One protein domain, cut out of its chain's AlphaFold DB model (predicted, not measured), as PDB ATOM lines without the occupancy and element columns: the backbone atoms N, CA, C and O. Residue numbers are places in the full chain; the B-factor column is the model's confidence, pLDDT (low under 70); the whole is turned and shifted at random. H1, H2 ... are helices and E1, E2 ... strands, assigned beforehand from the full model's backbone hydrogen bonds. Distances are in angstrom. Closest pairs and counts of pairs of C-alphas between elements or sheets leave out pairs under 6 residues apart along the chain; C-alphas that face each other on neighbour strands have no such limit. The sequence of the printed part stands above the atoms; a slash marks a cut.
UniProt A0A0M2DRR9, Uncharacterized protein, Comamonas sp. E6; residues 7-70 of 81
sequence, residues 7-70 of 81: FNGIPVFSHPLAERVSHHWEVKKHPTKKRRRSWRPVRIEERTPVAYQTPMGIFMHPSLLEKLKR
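AT A GLANCE: This is residues 7 to 70 of the 81 residues of an uncharacterized protein of Comamonas sp. E6 (UniProt A0A0M2DRR9). A long, two-stranded hairpin, E2 and E3, reaches away from a small head in which the short helix H1 stands over one face of a three-stranded sheet, E1, E5 and E4. The chain makes the first strand of the head, goes out along E2, turns, and comes back along E3 into the rest of the head; the hairpin makes most of the length. The printed part has 64 residues, with five named strands and one named helix in the order E1 E2 E3 E4 E5 H1, and its class is mixed, helices and strands. The head's sheet has the order E1, E5, E4 and is mixed, while E2 and E3 are antiparallel. The whole is extended, with a radius of gyration of the C-alphas of 19.0 A and spans of 62 by 25 by 14 A.

HOW THE PARTS SIT: E1, residues 10 to 14, is an edge strand and is parallel to E5, residues 57 to 60, at 33 degrees; N 13 and O 58 are within hydrogen-bond range at 2.8 A. On the other side of E5 is E4, residues 51 to 54, antiparallel at 158 degrees, with N 52 and O 59 2.9 A apart; E4 and E5 form a hairpin. E2, residues 19 to 29, and E3, residues 39 to 49, form the long hairpin, antiparallel at 159 degrees, with N 20 and O 48 at 2.8 A and N 28 and O 40 at 2.9 A. E2 bends by 55 degrees at residue 25. E3 runs on into E4 across residue 50, at 58 degrees, and the two meet only through their link. E1 and E3 are apart. H1, residues 62 to 70, is on the sheet of E1, E5 and E4 at a height over the sheet of 9.3 A, and stands up from it at 55 degrees. The closest C-alphas of E1 and H1 are those of Ser 14 and Pro 62, 5.4 A apart. In H1 every O i to N i+4 pair is within hydrogen-bond range.

IN THESE COORDINATES: E1 begins at C-alpha 10, (-57.094, -8.265, -26.061), and is 13.2 A long. E2 measures 28.8 A and ends at C-alpha 29, (-31.169, 30.989, -16.138). E3 measures 30.7 A, E4 10.0 A and E5 9.6 A. H1 measures 12.3 A and ends at C-alpha 70, (-42.762, -2.081, -36.568).

THE WHOLE: The two C-alphas farthest apart, those of Gly 9 and Arg 35, are 62.6 A apart. The printed part has no cut. The link from E2 to E3, 9 residues, is short, and the other links are tight. The mean pLDDT of the printed part is 88.7, and no printed residue is under 70.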
ATOM      1  N   PHE A   7     -53.636  -7.779 -29.149       73.25
ATOM      2  CA  PHE A   7     -52.444  -8.218 -28.431       73.25
ATOM      3  C   PHE A   7     -52.860  -9.285 -27.418       73.25
ATOM      4  O   PHE A   7     -53.652  -9.003 -26.523       73.25
ATOM      5  N   ASN A   8     -52.386 -10.524 -27.586       77.19
ATOM      6  CA  ASN A   8     -52.759 -11.673 -26.745       77.19
ATOM      7  C   ASN A   8     -54.285 -11.861 -26.583       77.19
ATOM      8  O   ASN A   8     -54.774 -12.142 -25.494       77.19
ATOM      9  N   GLY A   9     -55.050 -11.653 -27.661       78.38
ATOM     10  CA  GLY A   9     -56.517 -11.749 -27.645       78.38
ATOM     11  C   GLY A   9     -57.247 -10.532 -27.062       78.38
ATOM     12  O   GLY A   9     -58.472 -10.489 -27.104       78.38
ATOM     13  N   ILE A  10     -56.524  -9.518 -26.572       83.56
ATOM     14  CA  ILE A  10     -57.094  -8.265 -26.061       83.56
ATOM     15  C   ILE A  10     -57.081  -7.214 -27.183       83.56
ATOM     16  O   ILE A  10     -56.035  -7.013 -27.811       83.56
ATOM     17  N   PRO A  11     -58.198  -6.518 -27.457       85.88
ATOM     18  CA  PRO A  11     -58.222  -5.470 -28.470       85.88
ATOM     19  C   PRO A  11     -57.360  -4.275 -28.045       85.88
ATOM     20  O   PRO A  11     -57.423  -3.814 -26.902       85.88
ATOM     21  N   VAL A  12     -56.557  -3.772 -28.984       86.50
ATOM     22  CA  VAL A  12     -55.716  -2.586 -28.821       86.50
ATOM     23  C   VAL A  12     -56.308  -1.432 -29.621       86.50
ATOM     24  O   VAL A  12     -56.485  -1.515 -30.839       86.50
ATOM     25  N   PHE A  13     -56.571  -0.329 -28.932       87.19
ATOM     26  CA  PHE A  13     -57.116   0.897 -29.498       87.19
ATOM     27  C   PHE A  13     -56.056   1.997 -29.511       87.19
ATOM     28  O   PHE A  13     -55.341   2.213 -28.532       87.19
ATOM     29  N   SER A  14     -55.980   2.720 -30.628       88.81
ATOM     30  CA  SER A  14     -55.154   3.922 -30.734       88.81
ATOM     31  C   SER A  14     -55.835   5.072 -29.997       88.81
ATOM     32  O   SER A  14     -56.966   5.429 -30.333       88.81
ATOM     33  N   HIS A  15     -55.164   5.656 -29.004       90.50
ATOM     34  CA  HIS A  15     -55.706   6.766 -28.229       90.50
ATOM     35  C   HIS A  15     -54.657   7.860 -27.979       90.50
ATOM     36  O   HIS A  15     -53.696   7.620 -27.249       90.50
ATOM     37  N   PRO A  16     -54.822   9.072 -28.543       89.25
ATOM     38  CA  PRO A  16     -53.825  10.138 -28.425       89.25
ATOM     39  C   PRO A  16     -53.701  10.704 -27.006       89.25
ATOM     40  O   PRO A  16     -52.671  11.271 -26.682       89.25
ATOM     41  N   LEU A  17     -54.706  10.521 -26.140       90.38
ATOM     42  CA  LEU A  17     -54.631  10.958 -24.738       90.38
ATOM     43  C   LEU A  17     -54.029   9.895 -23.811       90.38
ATOM     44  O   LEU A  17     -54.006  10.086 -22.599       90.38
ATOM     45  N   ALA A  18     -53.543   8.775 -24.352       91.44
ATOM     46  CA  ALA A  18     -52.779   7.797 -23.588       91.44
ATOM     47  C   ALA A  18     -51.365   8.337 -23.307       91.44
ATOM     48  O   ALA A  18     -50.364   7.804 -23.772       91.44
ATOM     49  N   GLU A  19     -51.282   9.426 -22.550       93.31
ATOM     50  CA  GLU A  19     -50.045  10.074 -22.137       93.31
ATOM     51  C   GLU A  19     -50.010  10.180 -20.612       93.31
ATOM     52  O   GLU A  19     -50.994  10.526 -19.957       93.31
ATOM     53  N   ARG A  20     -48.848   9.904 -20.024       92.88
ATOM     54  CA  ARG A  20     -48.558  10.248 -18.638       92.88
ATOM     55  C   ARG A  20     -47.990  11.656 -18.615       92.88
ATOM     56  O   ARG A  20     -46.930  11.897 -19.192       92.88
ATOM     57  N   VAL A  21     -48.675  12.550 -17.912       93.56
ATOM     58  CA  VAL A  21     -48.225  13.927 -17.701       93.56
ATOM     59  C   VAL A  21     -47.626  14.055 -16.305       93.56
ATOM     60  O   VAL A  21     -48.317  13.868 -15.302       93.56
ATOM     61  N   SER A  22     -46.338  14.375 -16.232       94.69
ATOM     62  CA  SER A  22     -45.645  14.730 -14.993       94.69
ATOM     63  C   SER A  22     -45.232  16.192 -15.010       94.69
ATOM     64  O   SER A  22     -45.005  16.791 -16.060       94.69
ATOM     65  N   HIS A  23     -45.150  16.777 -13.818       96.00
ATOM     66  CA  HIS A  23     -44.674  18.138 -13.645       96.00
ATOM     67  C   HIS A  23     -43.508  18.148 -12.680       96.00
ATOM     68  O   HIS A  23     -43.607  17.604 -11.579       96.00
ATOM     69  N   HIS A  24     -42.450  18.847 -13.055       93.94
ATOM     70  CA  HIS A  24     -41.328  19.114 -12.173       93.94
ATOM     71  C   HIS A  24     -40.886  20.567 -12.294       93.94
ATOM     72  O   HIS A  24     -41.307  21.316 -13.182       93.94
ATOM     73  N   TRP A  25     -40.077  20.989 -11.330       94.75
ATOM     74  CA  TRP A  25     -39.543  22.338 -11.269       94.75
ATOM     75  C   TRP A  25     -38.059  22.306 -11.583       94.75
ATOM     76  O   TRP A  25     -37.293  21.626 -10.907       94.75
ATOM     77  N   GLU A  26     -37.650  23.095 -12.567       94.38
ATOM     78  CA  GLU A  26     -36.242  23.320 -12.868       94.38
ATOM     79  C   GLU A  26     -35.876  24.776 -12.625       94.38
ATOM     80  O   GLU A  26     -36.622  25.703 -12.956       94.38
ATOM     81  N   VAL A  27     -34.685  24.995 -12.078       92.94
ATOM     82  CA  VAL A  27     -34.116  26.333 -11.959       92.94
ATOM     83  C   VAL A  27     -33.341  26.628 -13.237       92.94
ATOM     84  O   VAL A  27     -32.260  26.093 -13.463       92.94
ATOM     85  N   LYS A  28     -33.893  27.493 -14.093       90.88
ATOM     86  CA  LYS A  28     -33.253  27.911 -15.349       90.88
ATOM     87  C   LYS A  28     -32.733  29.333 -15.248       90.88
ATOM     88  O   LYS A  28     -33.268  30.167 -14.510       90.88
ATOM     89  N   LYS A  29     -31.684  29.626 -16.017       88.69
ATOM     90  CA  LYS A  29     -31.169  30.989 -16.138       88.69
ATOM     91  C   LYS A  29     -32.275  31.890 -16.681       88.69
ATOM     92  O   LYS A  29     -33.028  31.505 -17.576       88.69
ATOM     93  N   HIS A  30     -32.400  33.080 -16.110       86.50
ATOM     94  CA  HIS A  30     -33.406  34.031 -16.545       86.50
ATOM     95  C   HIS A  30     -33.131  34.406 -18.019       86.50
ATOM     96  O   HIS A  30     -31.996  34.777 -18.331       86.50
ATOM     97  N   PRO A  31     -34.129  34.318 -18.924       81.31
ATOM     98  CA  PRO A  31     -33.916  34.539 -20.361       81.31
ATOM     99  C   PRO A  31     -33.414  35.958 -20.647       81.31
ATOM    100  O   PRO A  31     -32.556  36.175 -21.493       81.31
ATOM    101  N   THR A  32     -33.893  36.931 -19.873       82.50
ATOM    102  CA  THR A  32     -33.363  38.299 -19.845       82.50
ATOM    103  C   THR A  32     -32.300  38.441 -18.757       82.50
ATOM    104  O   THR A  32     -32.531  38.028 -17.619       82.50
ATOM    105  N   LYS A  33     -31.169  39.092 -19.044       79.19
ATOM    106  CA  LYS A  33     -30.120  39.354 -18.045       79.19
ATOM    107  C   LYS A  33     -30.622  40.355 -16.991       79.19
ATOM    108  O   LYS A  33     -30.616  41.560 -17.218       79.19
ATOM    109  N   LYS A  34     -31.073  39.865 -15.830       80.69
ATOM    110  CA  LYS A  34     -31.516  40.698 -14.696       80.69
ATOM    111  C   LYS A  34     -30.414  40.831 -13.650       80.69
ATOM    112  O   LYS A  34     -29.813  39.838 -13.254       80.69
ATOM    113  N   ARG A  35     -30.216  42.049 -13.134       77.56
ATOM    114  CA  ARG A  35     -29.144  42.370 -12.172       77.56
ATOM    115  C   ARG A  35     -29.295  41.660 -10.812       77.56
ATOM    116  O   ARG A  35     -28.290  41.335 -10.202       77.56
ATOM    117  N   ARG A  36     -30.531  41.402 -10.351       75.69
ATOM    118  CA  ARG A  36     -30.829  40.768  -9.041       75.69
ATOM    119  C   ARG A  36     -31.394  39.341  -9.106       75.69
ATOM    120  O   ARG A  36     -31.484  38.687  -8.079       75.69
ATOM    121  N   ARG A  37     -31.828  38.861 -10.276       74.19
ATOM    122  CA  ARG A  37     -32.466  37.538 -10.435       74.19
ATOM    123  C   ARG A  37     -31.928  36.851 -11.683       74.19
ATOM    124  O   ARG A  37     -32.538  36.918 -12.747       74.19
ATOM    125  N   SER A  38     -30.752  36.245 -11.552       84.50
ATOM    126  CA  SER A  38     -30.093  35.484 -12.620       84.50
ATOM    127  C   SER A  38     -30.759  34.134 -12.890       84.50
ATOM    128  O   SER A  38     -30.618  33.603 -13.988       84.50
ATOM    129  N   TRP A  39     -31.521  33.619 -11.927       88.75
ATOM    130  CA  TRP A  39     -32.190  32.323 -11.974       88.75
ATOM    131  C   TRP A  39     -33.691  32.479 -11.734       88.75
ATOM    132  O   TRP A  39     -34.123  33.385 -11.016       88.75
ATOM    133  N   ARG A  40     -34.491  31.606 -12.348       88.25
ATOM    134  CA  ARG A  40     -35.934  31.525 -12.120       88.25
ATOM    135  C   ARG A  40     -36.384  30.062 -12.033       88.25
ATOM    136  O   ARG A  40     -35.883  29.250 -12.814       88.25
ATOM    137  N   PRO A  41     -37.334  29.730 -11.146       91.88
ATOM    138  CA  PRO A  41     -38.019  28.450 -11.213       91.88
ATOM    139  C   PRO A  41     -38.916  28.431 -12.455       91.88
ATOM    140  O   PRO A  41     -39.612  29.403 -12.755       91.88
ATOM    141  N   VAL A  42     -38.875  27.334 -13.196       93.12
ATOM    142  CA  VAL A  42     -39.725  27.069 -14.354       93.12
ATOM    143  C   VAL A  42     -40.415  25.741 -14.104       93.12
ATOM    144  O   VAL A  42     -39.750  24.746 -13.824       93.12
ATOM    145  N   ARG A  43     -41.745  25.735 -14.197       94.44
ATOM    146  CA  ARG A  43     -42.519  24.497 -14.207       94.44
ATOM    147  C   ARG A  43     -42.406  23.885 -15.593       94.44
ATOM    148  O   ARG A  43     -42.683  24.567 -16.578       94.44
ATOM    149  N   ILE A  44     -41.983  22.637 -15.652       95.06
ATOM    150  CA  ILE A  44     -41.869  21.877 -16.889       95.06
ATOM    151  C   ILE A  44     -42.927  20.791 -16.859       95.06
ATOM    152  O   ILE A  44     -43.178  20.180 -15.821       95.06
ATOM    153  N   GLU A  45     -43.580  20.624 -17.999       95.94
ATOM    154  CA  GLU A  45     -44.532  19.556 -18.245       95.94
ATOM    155  C   GLU A  45     -43.840  18.519 -19.125       95.94
ATOM    156  O   GLU A  45     -43.411  18.824 -20.238       95.94
ATOM    157  N   GLU A  46     -43.709  17.306 -18.604       94.62
ATOM    158  CA  GLU A  46     -43.211  16.161 -19.350       94.62
ATOM    159  C   GLU A  46     -44.380  15.259 -19.711       94.62
ATOM    160  O   GLU A  46     -45.125  14.795 -18.845       94.62
ATOM    161  N   ARG A  47     -44.529  15.008 -21.012       93.62
ATOM    162  CA  ARG A  47     -45.528  14.095 -21.560       93.62
ATOM    163  C   ARG A  47     -44.826  12.862 -22.081       93.62
ATOM    164  O   ARG A  47     -44.003  12.944 -22.992       93.62
ATOM    165  N   THR A  48     -45.157  11.724 -21.493       94.25
ATOM    166  CA  THR A  48     -44.622  10.434 -21.912       94.25
ATOM    167  C   THR A  48     -45.756   9.605 -22.504       94.25
ATOM    168  O   THR A  48     -46.768   9.429 -21.824       94.25
ATOM    169  N   PRO A  49     -45.629   9.079 -23.733       94.88
ATOM    170  CA  PRO A  49     -46.653   8.210 -24.299       94.88
ATOM    171  C   PRO A  49     -46.738   6.916 -23.481       94.88
ATOM    172  O   PRO A  49     -45.712   6.335 -23.124       94.88
ATOM    173  N   VAL A  50     -47.953   6.461 -23.181       94.25
ATOM    174  CA  VAL A  50     -48.208   5.258 -22.379       94.25
ATOM    175  C   VAL A  50     -49.259   4.356 -23.020       94.25
ATOM    176  O   VAL A  50     -49.923   4.706 -23.998       94.25
ATOM    177  N   ALA A  51     -49.391   3.161 -22.456       92.06
ATOM    178  CA  ALA A  51     -50.530   2.288 -22.663       92.06
ATOM    179  C   ALA A  51     -51.181   2.007 -21.308       92.06
ATOM    180  O   ALA A  51     -50.482   1.843 -20.308       92.06
ATOM    181  N   TYR A  52     -52.507   1.950 -21.274       91.62
ATOM    182  CA  TYR A  52     -53.257   1.567 -20.085       91.62
ATOM    183  C   TYR A  52     -54.330   0.546 -20.443       91.62
ATOM    184  O   TYR A  52     -54.880   0.536 -21.547       91.62
ATOM    185  N   GLN A  53     -54.606  -0.340 -19.495       90.69
ATOM    186  CA  GLN A  53     -55.606  -1.380 -19.652       90.69
ATOM    187  C   GLN A  53     -56.923  -0.928 -19.030       90.69
ATOM    188  O   GLN A  53     -56.963  -0.387 -17.927       90.69
ATOM    189  N   THR A  54     -58.008  -1.188 -19.744       88.75
ATOM    190  CA  THR A  54     -59.382  -1.039 -19.264       88.75
ATOM    191  C   THR A  54     -60.129  -2.357 -19.491       88.75
ATOM    192  O   THR A  54     -59.648  -3.196 -20.257       88.75
ATOM    193  N   PRO A  55     -61.328  -2.542 -18.912       89.38
ATOM    194  CA  PRO A  55     -62.155  -3.714 -19.208       89.38
ATOM    195  C   PRO A  55     -62.500  -3.877 -20.696       89.38
ATOM    196  O   PRO A  55     -62.756  -4.988 -21.143       89.38
ATOM    197  N   MET A  56     -62.495  -2.787 -21.474       86.31
ATOM    198  CA  MET A  56     -62.802  -2.829 -22.907       86.31
ATOM    199  C   MET A  56     -61.600  -3.215 -23.777       86.31
ATOM    200  O   MET A  56     -61.789  -3.586 -24.931       86.31
ATOM    201  N   GLY A  57     -60.375  -3.108 -23.257       89.06
ATOM    202  CA  GLY A  57     -59.152  -3.349 -24.016       89.06
ATOM    203  C   GLY A  57     -57.981  -2.478 -23.577       89.06
ATOM    204  O   GLY A  57     -58.042  -1.759 -22.573       89.06
ATOM    205  N   ILE A  58     -56.903  -2.545 -24.354       90.38
ATOM    206  CA  ILE A  58     -55.689  -1.754 -24.149       90.38
ATOM    207  C   ILE A  58     -55.793  -0.483 -24.984       90.38
ATOM    208  O   ILE A  58     -55.930  -0.536 -26.203       90.38
ATOM    209  N   PHE A  59     -55.684   0.667 -24.334       91.00
ATOM    210  CA  PHE A  59     -55.604   1.960 -24.998       91.00
ATOM    211  C   PHE A  59     -54.142   2.380 -25.030       91.00
ATOM    212  O   PHE A  59     -53.489   2.458 -23.990       91.00
ATOM    213  N   MET A  60     -53.614   2.606 -26.228       92.81
ATOM    214  CA  MET A  60     -52.195   2.850 -26.453       92.81
ATOM    215  C   MET A  60     -51.991   4.132 -27.248       92.81
ATOM    216  O   MET A  60     -52.710   4.403 -28.213       92.81
ATOM    217  N   HIS A  61     -50.973   4.899 -26.869       94.19
ATOM    218  CA  HIS A  61     -50.588   6.082 -27.622       94.19
ATOM    219  C   HIS A  61     -50.196   5.718 -29.070       94.19
ATOM    220  O   HIS A  61     -49.472   4.734 -29.261       94.19
ATOM    221  N   PRO A  62     -50.581   6.507 -30.094       90.19
ATOM    222  CA  PRO A  62     -50.271   6.211 -31.495       90.19
ATOM    223  C   PRO A  62     -48.784   5.944 -31.757       90.19
ATOM    224  O   PRO A  62     -48.443   5.005 -32.471       90.19
ATOM    225  N   SER A  63     -47.885   6.702 -31.118       92.12
ATOM    226  CA  SER A  63     -46.436   6.510 -31.284       92.12
ATOM    227  C   SER A  63     -45.920   5.180 -30.718       92.12
ATOM    228  O   SER A  63     -44.951   4.632 -31.240       92.12
ATOM    229  N   LEU A  64     -46.558   4.637 -29.676       89.62
ATOM    230  CA  LEU A  64     -46.245   3.301 -29.159       89.62
ATOM    231  C   LEU A  64     -46.849   2.220 -30.049       89.62
ATOM    232  O   LEU A  64     -46.196   1.216 -30.315       89.62
ATOM    233  N   LEU A  65     -48.054   2.453 -30.571       87.69
ATOM    234  CA  LEU A  65     -48.710   1.531 -31.488       87.69
ATOM    235  C   LEU A  65     -47.919   1.377 -32.795       87.69
ATOM    236  O   LEU A  65     -47.796   0.273 -33.315       87.69
ATOM    237  N   GLU A  66     -47.357   2.463 -33.325       88.44
ATOM    238  CA  GLU A  66     -46.471   2.415 -34.492       88.44
ATOM    239  C   GLU A  66     -45.185   1.635 -34.217       88.44
ATOM    240  O   GLU A  66     -44.774   0.836 -35.057       88.44
ATOM    241  N   LYS A  67     -44.565   1.827 -33.044       88.19
ATOM    242  CA  LYS A  67     -43.393   1.041 -32.631       88.19
ATOM    243  C   LYS A  67     -43.731  -0.442 -32.534       88.19
ATOM    244  O   LYS A  67     -43.046  -1.251 -33.146       88.19
ATOM    245  N   LEU A  68     -44.838  -0.775 -31.876       84.25
ATOM    246  CA  LEU A  68     -45.323  -2.146 -31.747       84.25
ATOM    247  C   LEU A  68     -45.599  -2.781 -33.118       84.25
ATOM    248  O   LEU A  68     -45.213  -3.919 -33.360       84.25
ATOM    249  N   LYS A  69     -46.213  -2.042 -34.050       83.88
ATOM    250  CA  LYS A  69     -46.420  -2.508 -35.431       83.88
ATOM    251  C   LYS A  69     -45.105  -2.752 -36.171       83.88
ATOM    252  O   LYS A  69     -45.018  -3.716 -36.923       83.88
ATOM    253  N   ARG A  70     -44.096  -1.895 -35.975       86.06
ATOM    254  CA  ARG A  70     -42.762  -2.081 -36.568       86.06
ATOM    255  C   ARG A  70     -42.071  -3.316 -36.001       86.06
ATOM    256  O   ARG A  70     -41.572  -4.113 -36.783       86.06
TER     257      ARG A  70